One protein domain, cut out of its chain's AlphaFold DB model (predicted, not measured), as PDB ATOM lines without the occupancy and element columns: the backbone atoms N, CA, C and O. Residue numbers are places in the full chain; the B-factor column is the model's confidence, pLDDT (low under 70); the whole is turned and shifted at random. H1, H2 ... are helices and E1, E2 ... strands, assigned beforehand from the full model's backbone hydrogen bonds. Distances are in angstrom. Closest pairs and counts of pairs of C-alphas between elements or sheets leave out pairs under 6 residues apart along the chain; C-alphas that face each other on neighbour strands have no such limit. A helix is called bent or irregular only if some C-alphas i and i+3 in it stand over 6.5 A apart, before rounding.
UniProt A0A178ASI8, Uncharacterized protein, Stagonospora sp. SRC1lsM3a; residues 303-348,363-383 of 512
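What this domain is: This is residues 303 to 348 and 363 to 383 of the 512 residues of an uncharacterized protein of Stagonospora sp. SRC1lsM3a (UniProt A0A178ASI8). Two long helices, H2 and H3, cross nearly at right angles, and the short helix H1 packs on H2 on the side where a two-stranded hairpin of E1 and E2 begins. The hairpin runs on from H1, away from the crossed helices, and its turn makes one end of the longest axis, with the first residues of H3 at the other end; residues 339 to 345, at the end of H2 and beyond it, stick out by themselves. The printed part has 67 residues with three named helices and two named strands, in the order H1, E1, E2, H2, H3; the sheet has the order E1, E2 and is antiparallel. The class is mostly helix, with helices holding 39 and strands 6 of the 45 residues in named elements. The whole is compact, with a radius of gyration of the C-alphas of 12.3 A, and its outline, 37 by 25 by 24 A, is only just elongated.

Where its parts are: The printed part begins with H1, residues 303 to 307, 6.2 A from first to last C-alpha; C-alpha 303 is at (-9.017, 23.209, 30.818). E1 follows at once with residues 308 to 310, and E2 is residues 317 to 319; these strands have three residues each. C-alpha 313, in the link between them, is at (-17.547, 38.371, 40.487). H2 is residues 326 to 339, 14 residues and 19.7 A long, from C-alpha 326 at (-2.431, 16.755, 36.183). H3, the longest helix, is residues 363 to 382, 20 residues and 28.8 A long, ending with C-alpha 382 at (-6.043, 29.823, 20.139). H3 has a kink of 28 degrees near residue 376 and is only just irregular: C-alphas 376 and 379 are 6.8 A apart.

How they stand to each other: H1 touches H2, which takes part with residues 329 to 333 alone; the closest C-alphas are those of Ile 306 and Gly 332, 6.6 A apart. H1 and H3 are close but not clearly touching, with the C-alphas of Tyr 303 and Asp 377 closest at 7.1 A. A tight link joins H1 to E1. E1 and E2 form a hairpin, with an angle of 147 degrees between their directions. Across this pair N 309 and O 318 are 2.8 A apart and N 318 and O 309 are 2.9 A apart, both within hydrogen-bond range. The C-alphas of Asn 308 and Val 319 face each other at 4.7 A. E1 is apart from H2 and from H3, and E2 is apart from H3. H2 and H3 touch and are about perpendicular, their lines at 89 degrees; the closest C-alphas are those of Val 334 and Phe 370, 5.7 A apart. H3 touches H2 with residues 366 to 373 alone. In H1 and H2 every O i to N i+4 pair is within hydrogen-bond range; in H3 it is 14 of 16.

The domain as a whole: The two C-alphas farthest apart are those of Thr 313 and Leu 364, at 38.0 A, while the first and last printed C-alphas, of Tyr 303 and Phe 383, are 14.0 A apart. Residues 349 to 362 are not printed, and C-alphas 348 and 363 are 28.3 A apart across this cut, which lies in the link from H2 to H3. Of the links that are printed whole, E1 to E2 and E2 to H2 are short, with 6 residues each. Residues 339 to 345, of which 339 belongs to H2, stand free. The mean pLDDT of the printed part is 81.1, and the model's confidence is under 70 at residues 311 to 316 and 340 to 348.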
ATOM      1  N   TYR A 303     -10.287  23.328  30.109       93.00
ATOM      2  CA  TYR A 303      -9.017  23.209  30.818       93.00
ATOM      3  C   TYR A 303      -8.800  24.414  31.738       93.00
ATOM      4  O   TYR A 303      -8.694  24.266  32.956       93.00
ATOM      5  N   VAL A 304      -8.882  25.632  31.187       92.75
ATOM      6  CA  VAL A 304      -8.727  26.863  31.977       92.75
ATOM      7  C   VAL A 304      -9.826  26.996  33.029       92.75
ATOM      8  O   VAL A 304      -9.544  27.381  34.163       92.75
ATOM      9  N   SER A 305     -11.072  26.654  32.691       91.00
ATOM     10  CA  SER A 305     -12.195  26.743  33.634       91.00
ATOM     11  C   SER A 305     -12.122  25.743  34.797       91.00
ATOM     12  O   SER A 305     -12.722  25.989  35.833       91.00
ATOM     13  N   ILE A 306     -11.430  24.612  34.632       90.94
ATOM     14  CA  ILE A 306     -11.219  23.625  35.699       90.94
ATOM     15  C   ILE A 306     -10.023  24.045  36.556       90.94
ATOM     16  O   ILE A 306     -10.077  23.945  37.782       90.94
ATOM     17  N   GLY A 307      -8.974  24.583  35.927       90.19
ATOM     18  CA  GLY A 307      -7.802  25.125  36.616       90.19
ATOM     19  C   GLY A 307      -8.077  26.397  37.430       90.19
ATOM     20  O   GLY A 307      -7.300  26.739  38.317       90.19
ATOM     21  N   ASN A 308      -9.191  27.089  37.178       87.19
ATOM     22  CA  ASN A 308      -9.525  28.357  37.826       87.19
ATOM     23  C   ASN A 308     -10.949  28.348  38.391       87.19
ATOM     24  O   ASN A 308     -11.910  28.098  37.670       87.19
ATOM     25  N   LYS A 309     -11.110  28.723  39.662       83.19
ATOM     26  CA  LYS A 309     -12.420  28.958  40.279       83.19
ATOM     27  C   LYS A 309     -12.735  30.448  40.274       83.19
ATOM     28  O   LYS A 309     -11.924  31.267  40.704       83.19
ATOM     29  N   THR A 310     -13.926  30.810  39.802       71.50
ATOM     30  CA  THR A 310     -14.404  32.197  39.868       71.50
ATOM     31  C   THR A 310     -15.096  32.445  41.206       71.50
ATOM     32  O   THR A 310     -15.922  31.651  41.649       71.50
ATOM     33  N   ASN A 311     -14.810  33.574  41.855       66.38
ATOM     34  CA  ASN A 311     -15.468  33.954  43.112       66.38
ATOM     35  C   ASN A 311     -16.864  34.593  42.902       66.38
ATOM     36  O   ASN A 311     -17.284  35.455  43.676       66.38
ATOM     37  N   GLY A 312     -17.553  34.252  41.808       59.06
ATOM     38  CA  GLY A 312     -18.840  34.833  41.405       59.06
ATOM     39  C   GLY A 312     -18.763  36.243  40.804       59.06
ATOM     40  O   GLY A 312     -19.649  36.617  40.045       59.06
ATOM     41  N   THR A 313     -17.704  37.020  41.068       57.19
ATOM     42  CA  THR A 313     -17.547  38.371  40.487       57.19
ATOM     43  C   THR A 313     -16.991  38.367  39.066       57.19
ATOM     44  O   THR A 313     -17.033  39.392  38.402       57.19
ATOM     45  N   GLY A 314     -16.428  37.248  38.600       60.00
ATOM     46  CA  GLY A 314     -15.769  37.140  37.292       60.00
ATOM     47  C   GLY A 314     -14.371  37.777  37.216       60.00
ATOM     48  O   GLY A 314     -13.581  37.375  36.368       60.00
ATOM     49  N   TYR A 315     -14.026  38.692  38.131       60.34
ATOM     50  CA  TYR A 315     -12.758  39.439  38.124       60.34
ATOM     51  C   TYR A 315     -11.607  38.752  38.859       60.34
ATOM     52  O   TYR A 315     -10.453  38.896  38.462       60.34
ATOM     53  N   LYS A 316     -11.899  38.041  39.953       67.94
ATOM     54  CA  LYS A 316     -10.879  37.351  40.747       67.94
ATOM     55  C   LYS A 316     -11.028  35.853  40.575       67.94
ATOM     56  O   LYS A 316     -12.104  35.291  40.796       67.94
ATOM     57  N   TRP A 317      -9.939  35.244  40.136       75.56
ATOM     58  CA  TRP A 317      -9.852  33.815  39.919       75.56
ATOM     59  C   TRP A 317      -8.872  33.245  40.919       75.56
ATOM     60  O   TRP A 317      -7.749  33.739  41.037       75.56
ATOM     61  N   ASP A 318      -9.317  32.215  41.614       82.38
ATOM     62  CA  ASP A 318      -8.466  31.446  42.498       82.38
ATOM     63  C   ASP A 318      -8.024  30.191  41.742       82.38
ATOM     64  O   ASP A 318      -8.834  29.494  41.124       82.38
ATOM     65  N   VAL A 319      -6.719  29.932  41.755       84.94
ATOM     66  CA  VAL A 319      -6.130  28.749  41.124       84.94
ATOM     67  C   VAL A 319      -6.609  27.514  41.888       84.94
ATOM     68  O   VAL A 319      -6.482  27.446  43.112       84.94
ATOM     69  N   THR A 320      -7.200  26.550  41.183       89.25
ATOM     70  CA  THR A 320      -7.663  25.300  41.792       89.25
ATOM     71  C   THR A 320      -6.512  24.310  41.922       89.25
ATOM     72  O   THR A 320      -5.448  24.471  41.324       89.25
ATOM     73  N   ARG A 321      -6.736  23.221  42.666       88.25
ATOM     74  CA  ARG A 321      -5.789  22.099  42.696       88.25
ATOM     75  C   ARG A 321      -5.536  21.524  41.298       88.25
ATOM     76  O   ARG A 321      -4.418  21.108  41.031       88.25
ATOM     77  N   ALA A 322      -6.531  21.541  40.411       89.50
ATOM     78  CA  ALA A 322      -6.400  20.989  39.067       89.50
ATOM     79  C   ALA A 322      -5.317  21.693  38.239       89.50
ATOM     80  O   ALA A 322      -4.657  21.050  37.439       89.50
ATOM     81  N   ALA A 323      -5.080  22.987  38.460       86.12
ATOM     82  CA  ALA A 323      -4.004  23.707  37.779       86.12
ATOM     83  C   ALA A 323      -2.592  23.299  38.233       86.12
ATOM     84  O   ALA A 323      -1.629  23.747  37.636       86.12
ATOM     85  N   ARG A 324      -2.460  22.505  39.303       82.62
ATOM     86  CA  ARG A 324      -1.169  22.059  39.859       82.62
ATOM     87  C   ARG A 324      -1.017  20.541  39.884       82.62
ATOM     88  O   ARG A 324       0.013  20.028  40.305       82.62
ATOM     89  N   ASP A 325      -2.076  19.820  39.540       85.56
ATOM     90  CA  ASP A 325      -2.166  18.373  39.675       85.56
ATOM     91  C   ASP A 325      -2.794  17.806  38.393       85.56
ATOM     92  O   ASP A 325      -4.023  17.855  38.235       85.56
ATOM     93  N   PRO A 326      -1.966  17.278  37.466       85.56
ATOM     94  CA  PRO A 326      -2.431  16.755  36.183       85.56
ATOM     95  C   PRO A 326      -3.485  15.655  36.325       85.56
ATOM     96  O   PRO A 326      -4.370  15.539  35.478       85.56
ATOM     97  N   PHE A 327      -3.438  14.874  37.410       87.06
ATOM     98  CA  PHE A 327      -4.423  13.826  37.660       87.06
ATOM     99  C   PHE A 327      -5.791  14.424  38.004       87.06
ATOM    100  O   PHE A 327      -6.807  14.011  37.449       87.06
ATOM    101  N   VAL A 328      -5.818  15.460  38.848       90.50
ATOM    102  CA  VAL A 328      -7.057  16.184  39.182       90.50
ATOM    103  C   VAL A 328      -7.614  16.922  37.962       90.50
ATOM    104  O   VAL A 328      -8.830  16.969  37.779       90.50
ATOM    105  N   MET A 329      -6.752  17.471  37.100       91.00
ATOM    106  CA  MET A 329      -7.174  18.054  35.821       91.00
ATOM    107  C   MET A 329      -7.814  17.009  34.902       91.00
ATOM    108  O   MET A 329      -8.904  17.239  34.371       91.00
ATOM    109  N   MET A 330      -7.167  15.851  34.747       92.06
ATOM    110  CA  MET A 330      -7.682  14.737  33.953       92.06
ATOM    111  C   MET A 330      -9.043  14.271  34.480       92.06
ATOM    112  O   MET A 330     -10.002  14.224  33.710       92.06
ATOM    113  N   GLU A 331      -9.165  13.994  35.782       90.69
ATOM    114  CA  GLU A 331     -10.446  13.624  36.394       90.69
ATOM    115  C   GLU A 331     -11.508  14.703  36.181       90.69
ATOM    116  O   GLU A 331     -12.638  14.388  35.810       90.69
ATOM    117  N   GLY A 332     -11.166  15.981  36.370       90.44
ATOM    118  CA  GLY A 332     -12.090  17.095  36.171       90.44
ATOM    119  C   GLY A 332     -12.638  17.163  34.743       90.44
ATOM    120  O   GLY A 332     -13.844  17.340  34.547       90.44
ATOM    121  N   LEU A 333     -11.776  16.984  33.739       90.88
ATOM    122  CA  LEU A 333     -12.165  16.996  32.327       90.88
ATOM    123  C   LEU A 333     -13.000  15.769  31.957       90.88
ATOM    124  O   LEU A 333     -14.054  15.911  31.331       90.88
ATOM    125  N   VAL A 334     -12.565  14.581  32.383       90.88
ATOM    126  CA  VAL A 334     -13.265  13.318  32.120       90.88
ATOM    127  C   VAL A 334     -14.649  13.327  32.761       90.88
ATOM    128  O   VAL A 334     -15.640  13.049  32.081       90.88
ATOM    129  N   ASN A 335     -14.747  13.723  34.032       87.88
ATOM    130  CA  ASN A 335     -16.020  13.823  34.739       87.88
ATOM    131  C   ASN A 335     -16.951  14.834  34.066       87.88
ATOM    132  O   ASN A 335     -18.124  14.538  33.863       87.88
ATOM    133  N   ARG A 336     -16.442  16.000  33.647       83.75
ATOM    134  CA  ARG A 336     -17.279  17.006  32.986       83.75
ATOM    135  C   ARG A 336     -17.857  16.502  31.664       83.75
ATOM    136  O   ARG A 336     -19.023  16.771  31.396       83.75
ATOM    137  N   ILE A 337     -17.082  15.787  30.847       83.81
ATOM    138  CA  ILE A 337     -17.592  15.221  29.588       83.81
ATOM    139  C   ILE A 337     -18.594  14.100  29.867       83.81
ATOM    140  O   ILE A 337     -19.642  14.050  29.230       83.81
ATOM    141  N   ASN A 338     -18.307  13.236  30.841       82.12
ATOM    142  CA  ASN A 338     -19.159  12.094  31.171       82.12
ATOM    143  C   ASN A 338     -20.509  12.513  31.789       82.12
ATOM    144  O   ASN A 338     -21.537  11.919  31.475       82.12
ATOM    145  N   SER A 339     -20.520  13.553  32.631       72.50
ATOM    146  CA  SER A 339     -21.733  14.102  33.264       72.50
ATOM    147  C   SER A 339     -22.490  15.099  32.375       72.50
ATOM    148  O   SER A 339     -23.629  15.467  32.656       72.50
ATOM    149  N   SER A 340     -21.875  15.589  31.297       64.31
ATOM    150  CA  SER A 340     -22.495  16.576  30.418       64.31
ATOM    151  C   SER A 340     -23.512  15.918  29.480       64.31
ATOM    152  O   SER A 340     -23.148  15.393  28.429       64.31
ATOM    153  N   LYS A 341     -24.810  16.076  29.770       53.44
ATOM    154  CA  LYS A 341     -25.872  15.908  28.755       53.44
ATOM    155  C   LYS A 341     -25.862  17.008  27.680       53.44
ATOM    156  O   LYS A 341     -26.559  16.859  26.685       53.44
ATOM    157  N   ASP A 342     -25.088  18.088  27.850       46.38
ATOM    158  CA  ASP A 342     -25.056  19.203  26.900       46.38
ATOM    159  C   ASP A 342     -23.686  19.918  26.889       46.38
ATOM    160  O   ASP A 342     -23.346  20.711  27.769       46.38
ATOM    161  N   VAL A 343     -22.889  19.614  25.861       50.09
ATOM    162  CA  VAL A 343     -21.434  19.865  25.717       50.09
ATOM    163  C   VAL A 343     -21.053  21.361  25.632       50.09
ATOM    164  O   VAL A 343     -19.868  21.713  25.635       50.09
ATOM    165  N   SER A 344     -22.048  22.256  25.588       46.62
ATOM    166  CA  SER A 344     -21.900  23.663  25.177       46.62
ATOM    167  C   SER A 344     -22.032  24.702  26.298       46.62
ATOM    168  O   SER A 344     -21.876  25.890  26.024       46.62
ATOM    169  N   ARG A 345     -22.345  24.314  27.542       50.12
ATOM    170  CA  ARG A 345     -22.504  25.280  28.645       50.12
ATOM    171  C   ARG A 345     -21.227  25.386  29.489       50.12
ATOM    172  O   ARG A 345     -20.736  24.358  29.960       50.12
ATOM    173  N   PRO A 346     -20.714  26.598  29.768       45.19
ATOM    174  CA  PRO A 346     -19.832  26.802  30.908       45.19
ATOM    175  C   PRO A 346     -20.600  26.375  32.158       45.19
ATOM    176  O   PRO A 346     -21.777  26.717  32.300       45.19
ATOM    177  N   ALA A 347     -19.966  25.604  33.042       45.22
ATOM    178  CA  ALA A 347     -20.602  25.221  34.294       45.22
ATOM    179  C   ALA A 347     -21.030  26.488  35.046       45.22
ATOM    180  O   ALA A 347     -20.218  27.392  35.248       45.22
ATOM    181  N   ASP A 348     -22.300  26.553  35.441       46.78
ATOM    182  CA  ASP A 348     -22.736  27.545  36.412       46.78
ATOM    183  C   ASP A 348     -22.018  27.208  37.731       46.78
ATOM    184  O   ASP A 348     -22.238  26.114  38.262       46.78
ATOM    185  N   PRO A 363      -9.042   2.810  32.516       89.12
ATOM    186  CA  PRO A 363      -7.964   3.779  32.304       89.12
ATOM    187  C   PRO A 363      -7.833   4.245  30.847       89.12
ATOM    188  O   PRO A 363      -7.682   5.436  30.595       89.12
ATOM    189  N   LEU A 364      -7.975   3.329  29.881       90.31
ATOM    190  CA  LEU A 364      -7.932   3.655  28.451       90.31
ATOM    191  C   LEU A 364      -9.108   4.541  28.024       90.31
ATOM    192  O   LEU A 364      -8.914   5.507  27.292       90.31
ATOM    193  N   GLN A 365     -10.318   4.265  28.520       90.75
ATOM    194  CA  GLN A 365     -11.484   5.109  28.243       90.75
ATOM    195  C   GLN A 365     -11.312   6.518  28.819       90.75
ATOM    196  O   GLN A 365     -11.654   7.495  28.154       90.75
ATOM    197  N   SER A 366     -10.757   6.634  30.028       90.31
ATOM    198  CA  SER A 366     -10.451   7.927  30.647       90.31
ATOM    199  C   SER A 366      -9.425   8.714  29.833       90.31
ATOM    200  O   SER A 366      -9.640   9.898  29.578       90.31
ATOM    201  N   LEU A 367      -8.352   8.064  29.370       90.31
ATOM    202  CA  LEU A 367      -7.337   8.699  28.524       90.31
ATOM    203  C   LEU A 367      -7.906   9.149  27.175       90.31
ATOM    204  O   LEU A 367      -7.614  10.255  26.732       90.31
ATOM    205  N   GLU A 368      -8.765   8.346  26.552       91.62
ATOM    206  CA  GLU A 368      -9.395   8.690  25.277       91.62
ATOM    207  C   GLU A 368     -10.375   9.871  25.419       91.62
ATOM    208  O   GLU A 368     -10.398  10.791  24.598       91.62
ATOM    209  N   ILE A 369     -11.152   9.910  26.509       91.25
ATOM    210  CA  ILE A 369     -12.004  11.065  26.831       91.25
ATOM    211  C   ILE A 369     -11.150  12.306  27.105       91.25
ATOM    212  O   ILE A 369     -11.480  13.387  26.619       91.25
ATOM    213  N   PHE A 370     -10.053  12.164  27.849       91.44
ATOM    214  CA  PHE A 370      -9.134  13.260  28.138       91.44
ATOM    215  C   PHE A 370      -8.472  13.808  26.866       91.44
ATOM    216  O   PHE A 370      -8.502  15.017  26.642       91.44
ATOM    217  N   LYS A 371      -7.979  12.938  25.974       91.44
ATOM    218  CA  LYS A 371      -7.431  13.309  24.657       91.44
ATOM    219  C   LYS A 371      -8.440  14.119  23.845       91.44
ATOM    220  O   LYS A 371      -8.109  15.181  23.319       91.44
ATOM    221  N   ARG A 372      -9.695  13.660  23.784       91.25
ATOM    222  CA  ARG A 372     -10.783  14.394  23.120       91.25
ATOM    223  C   ARG A 372     -11.047  15.746  23.777       91.25
ATOM    224  O   ARG A 372     -11.219  16.734  23.069       91.25
ATOM    225  N   ALA A 373     -11.038  15.802  25.110       91.38
ATOM    226  CA  ALA A 373     -11.228  17.039  25.860       91.38
ATOM    227  C   ALA A 373     -10.179  18.094  25.493       91.38
ATOM    228  O   ALA A 373     -10.540  19.242  25.244       91.38
ATOM    229  N   LEU A 374      -8.904  17.693  25.419       91.00
ATOM    230  CA  LEU A 374      -7.804  18.568  25.016       91.00
ATOM    231  C   LEU A 374      -7.965  19.036  23.562       91.00
ATOM    232  O   LEU A 374      -7.884  20.234  23.295       91.00
ATOM    233  N   LYS A 375      -8.302  18.125  22.638       90.38
ATOM    234  CA  LYS A 375      -8.530  18.458  21.219       90.38
ATOM    235  C   LYS A 375      -9.720  19.403  21.004       90.38
ATOM    236  O   LYS A 375      -9.716  20.216  20.086       90.38
ATOM    237  N   GLU A 376     -10.759  19.331  21.834       90.31
ATOM    238  CA  GLU A 376     -11.881  20.282  21.778       90.31
ATOM    239  C   GLU A 376     -11.527  21.676  22.327       90.31
ATOM    240  O   GLU A 376     -12.169  22.672  21.965       90.31
ATOM    241  N   ASP A 377     -10.520  21.746  23.198       92.31
ATOM    242  CA  ASP A 377     -10.037  22.971  23.837       92.31
ATOM    243  C   ASP A 377      -8.978  23.717  23.014       92.31
ATOM    244  O   ASP A 377      -8.753  24.909  23.228       92.31
ATOM    245  N   ASP A 378      -8.419  23.061  22.006       92.06
ATOM    246  CA  ASP A 378      -7.401  23.596  21.107       92.06
ATOM    247  C   ASP A 378      -7.828  24.890  20.387       92.06
ATOM    248  O   ASP A 378      -7.043  25.840  20.287       92.06
ATOM    249  N   LEU A 379      -9.084  24.955  19.918       94.75
ATOM    250  CA  LEU A 379      -9.652  26.152  19.279       94.75
ATOM    251  C   LEU A 379      -9.921  27.273  20.298       94.75
ATOM    252  O   LEU A 379      -9.487  28.395  20.042       94.75
ATOM    253  N   PRO A 380     -10.612  27.030  21.435       95.69
ATOM    254  CA  PRO A 380     -10.721  28.003  22.520       95.69
ATOM    255  C   PRO A 380      -9.398  28.649  22.922       95.69
ATOM    256  O   PRO A 380      -9.341  29.870  22.996       95.69
ATOM    257  N   LEU A 381      -8.350  27.847  23.122       95.62
ATOM    258  CA  LEU A 381      -7.039  28.315  23.569       95.62
ATOM    259  C   LEU A 381      -6.313  29.193  22.535       95.62
ATOM    260  O   LEU A 381      -5.514  30.047  22.903       95.62
ATOM    261  N   ARG A 382      -6.603  29.015  21.241       95.62
ATOM    262  CA  ARG A 382      -6.043  29.823  20.139       95.62
ATOM    263  C   ARG A 382      -6.934  30.988  19.721       95.62
ATOM    264  O   ARG A 382      -6.580  31.734  18.802       95.62
ATOM    265  N   PHE A 383      -8.095  31.139  20.353       96.75
ATOM    266  CA  PHE A 383      -8.997  32.249  20.098       96.75
ATOM    267  C   PHE A 383      -8.544  33.478  20.886       96.75
ATOM    268  O   PHE A 383      -8.588  33.508  22.116       96.75
TER     269      PHE A 383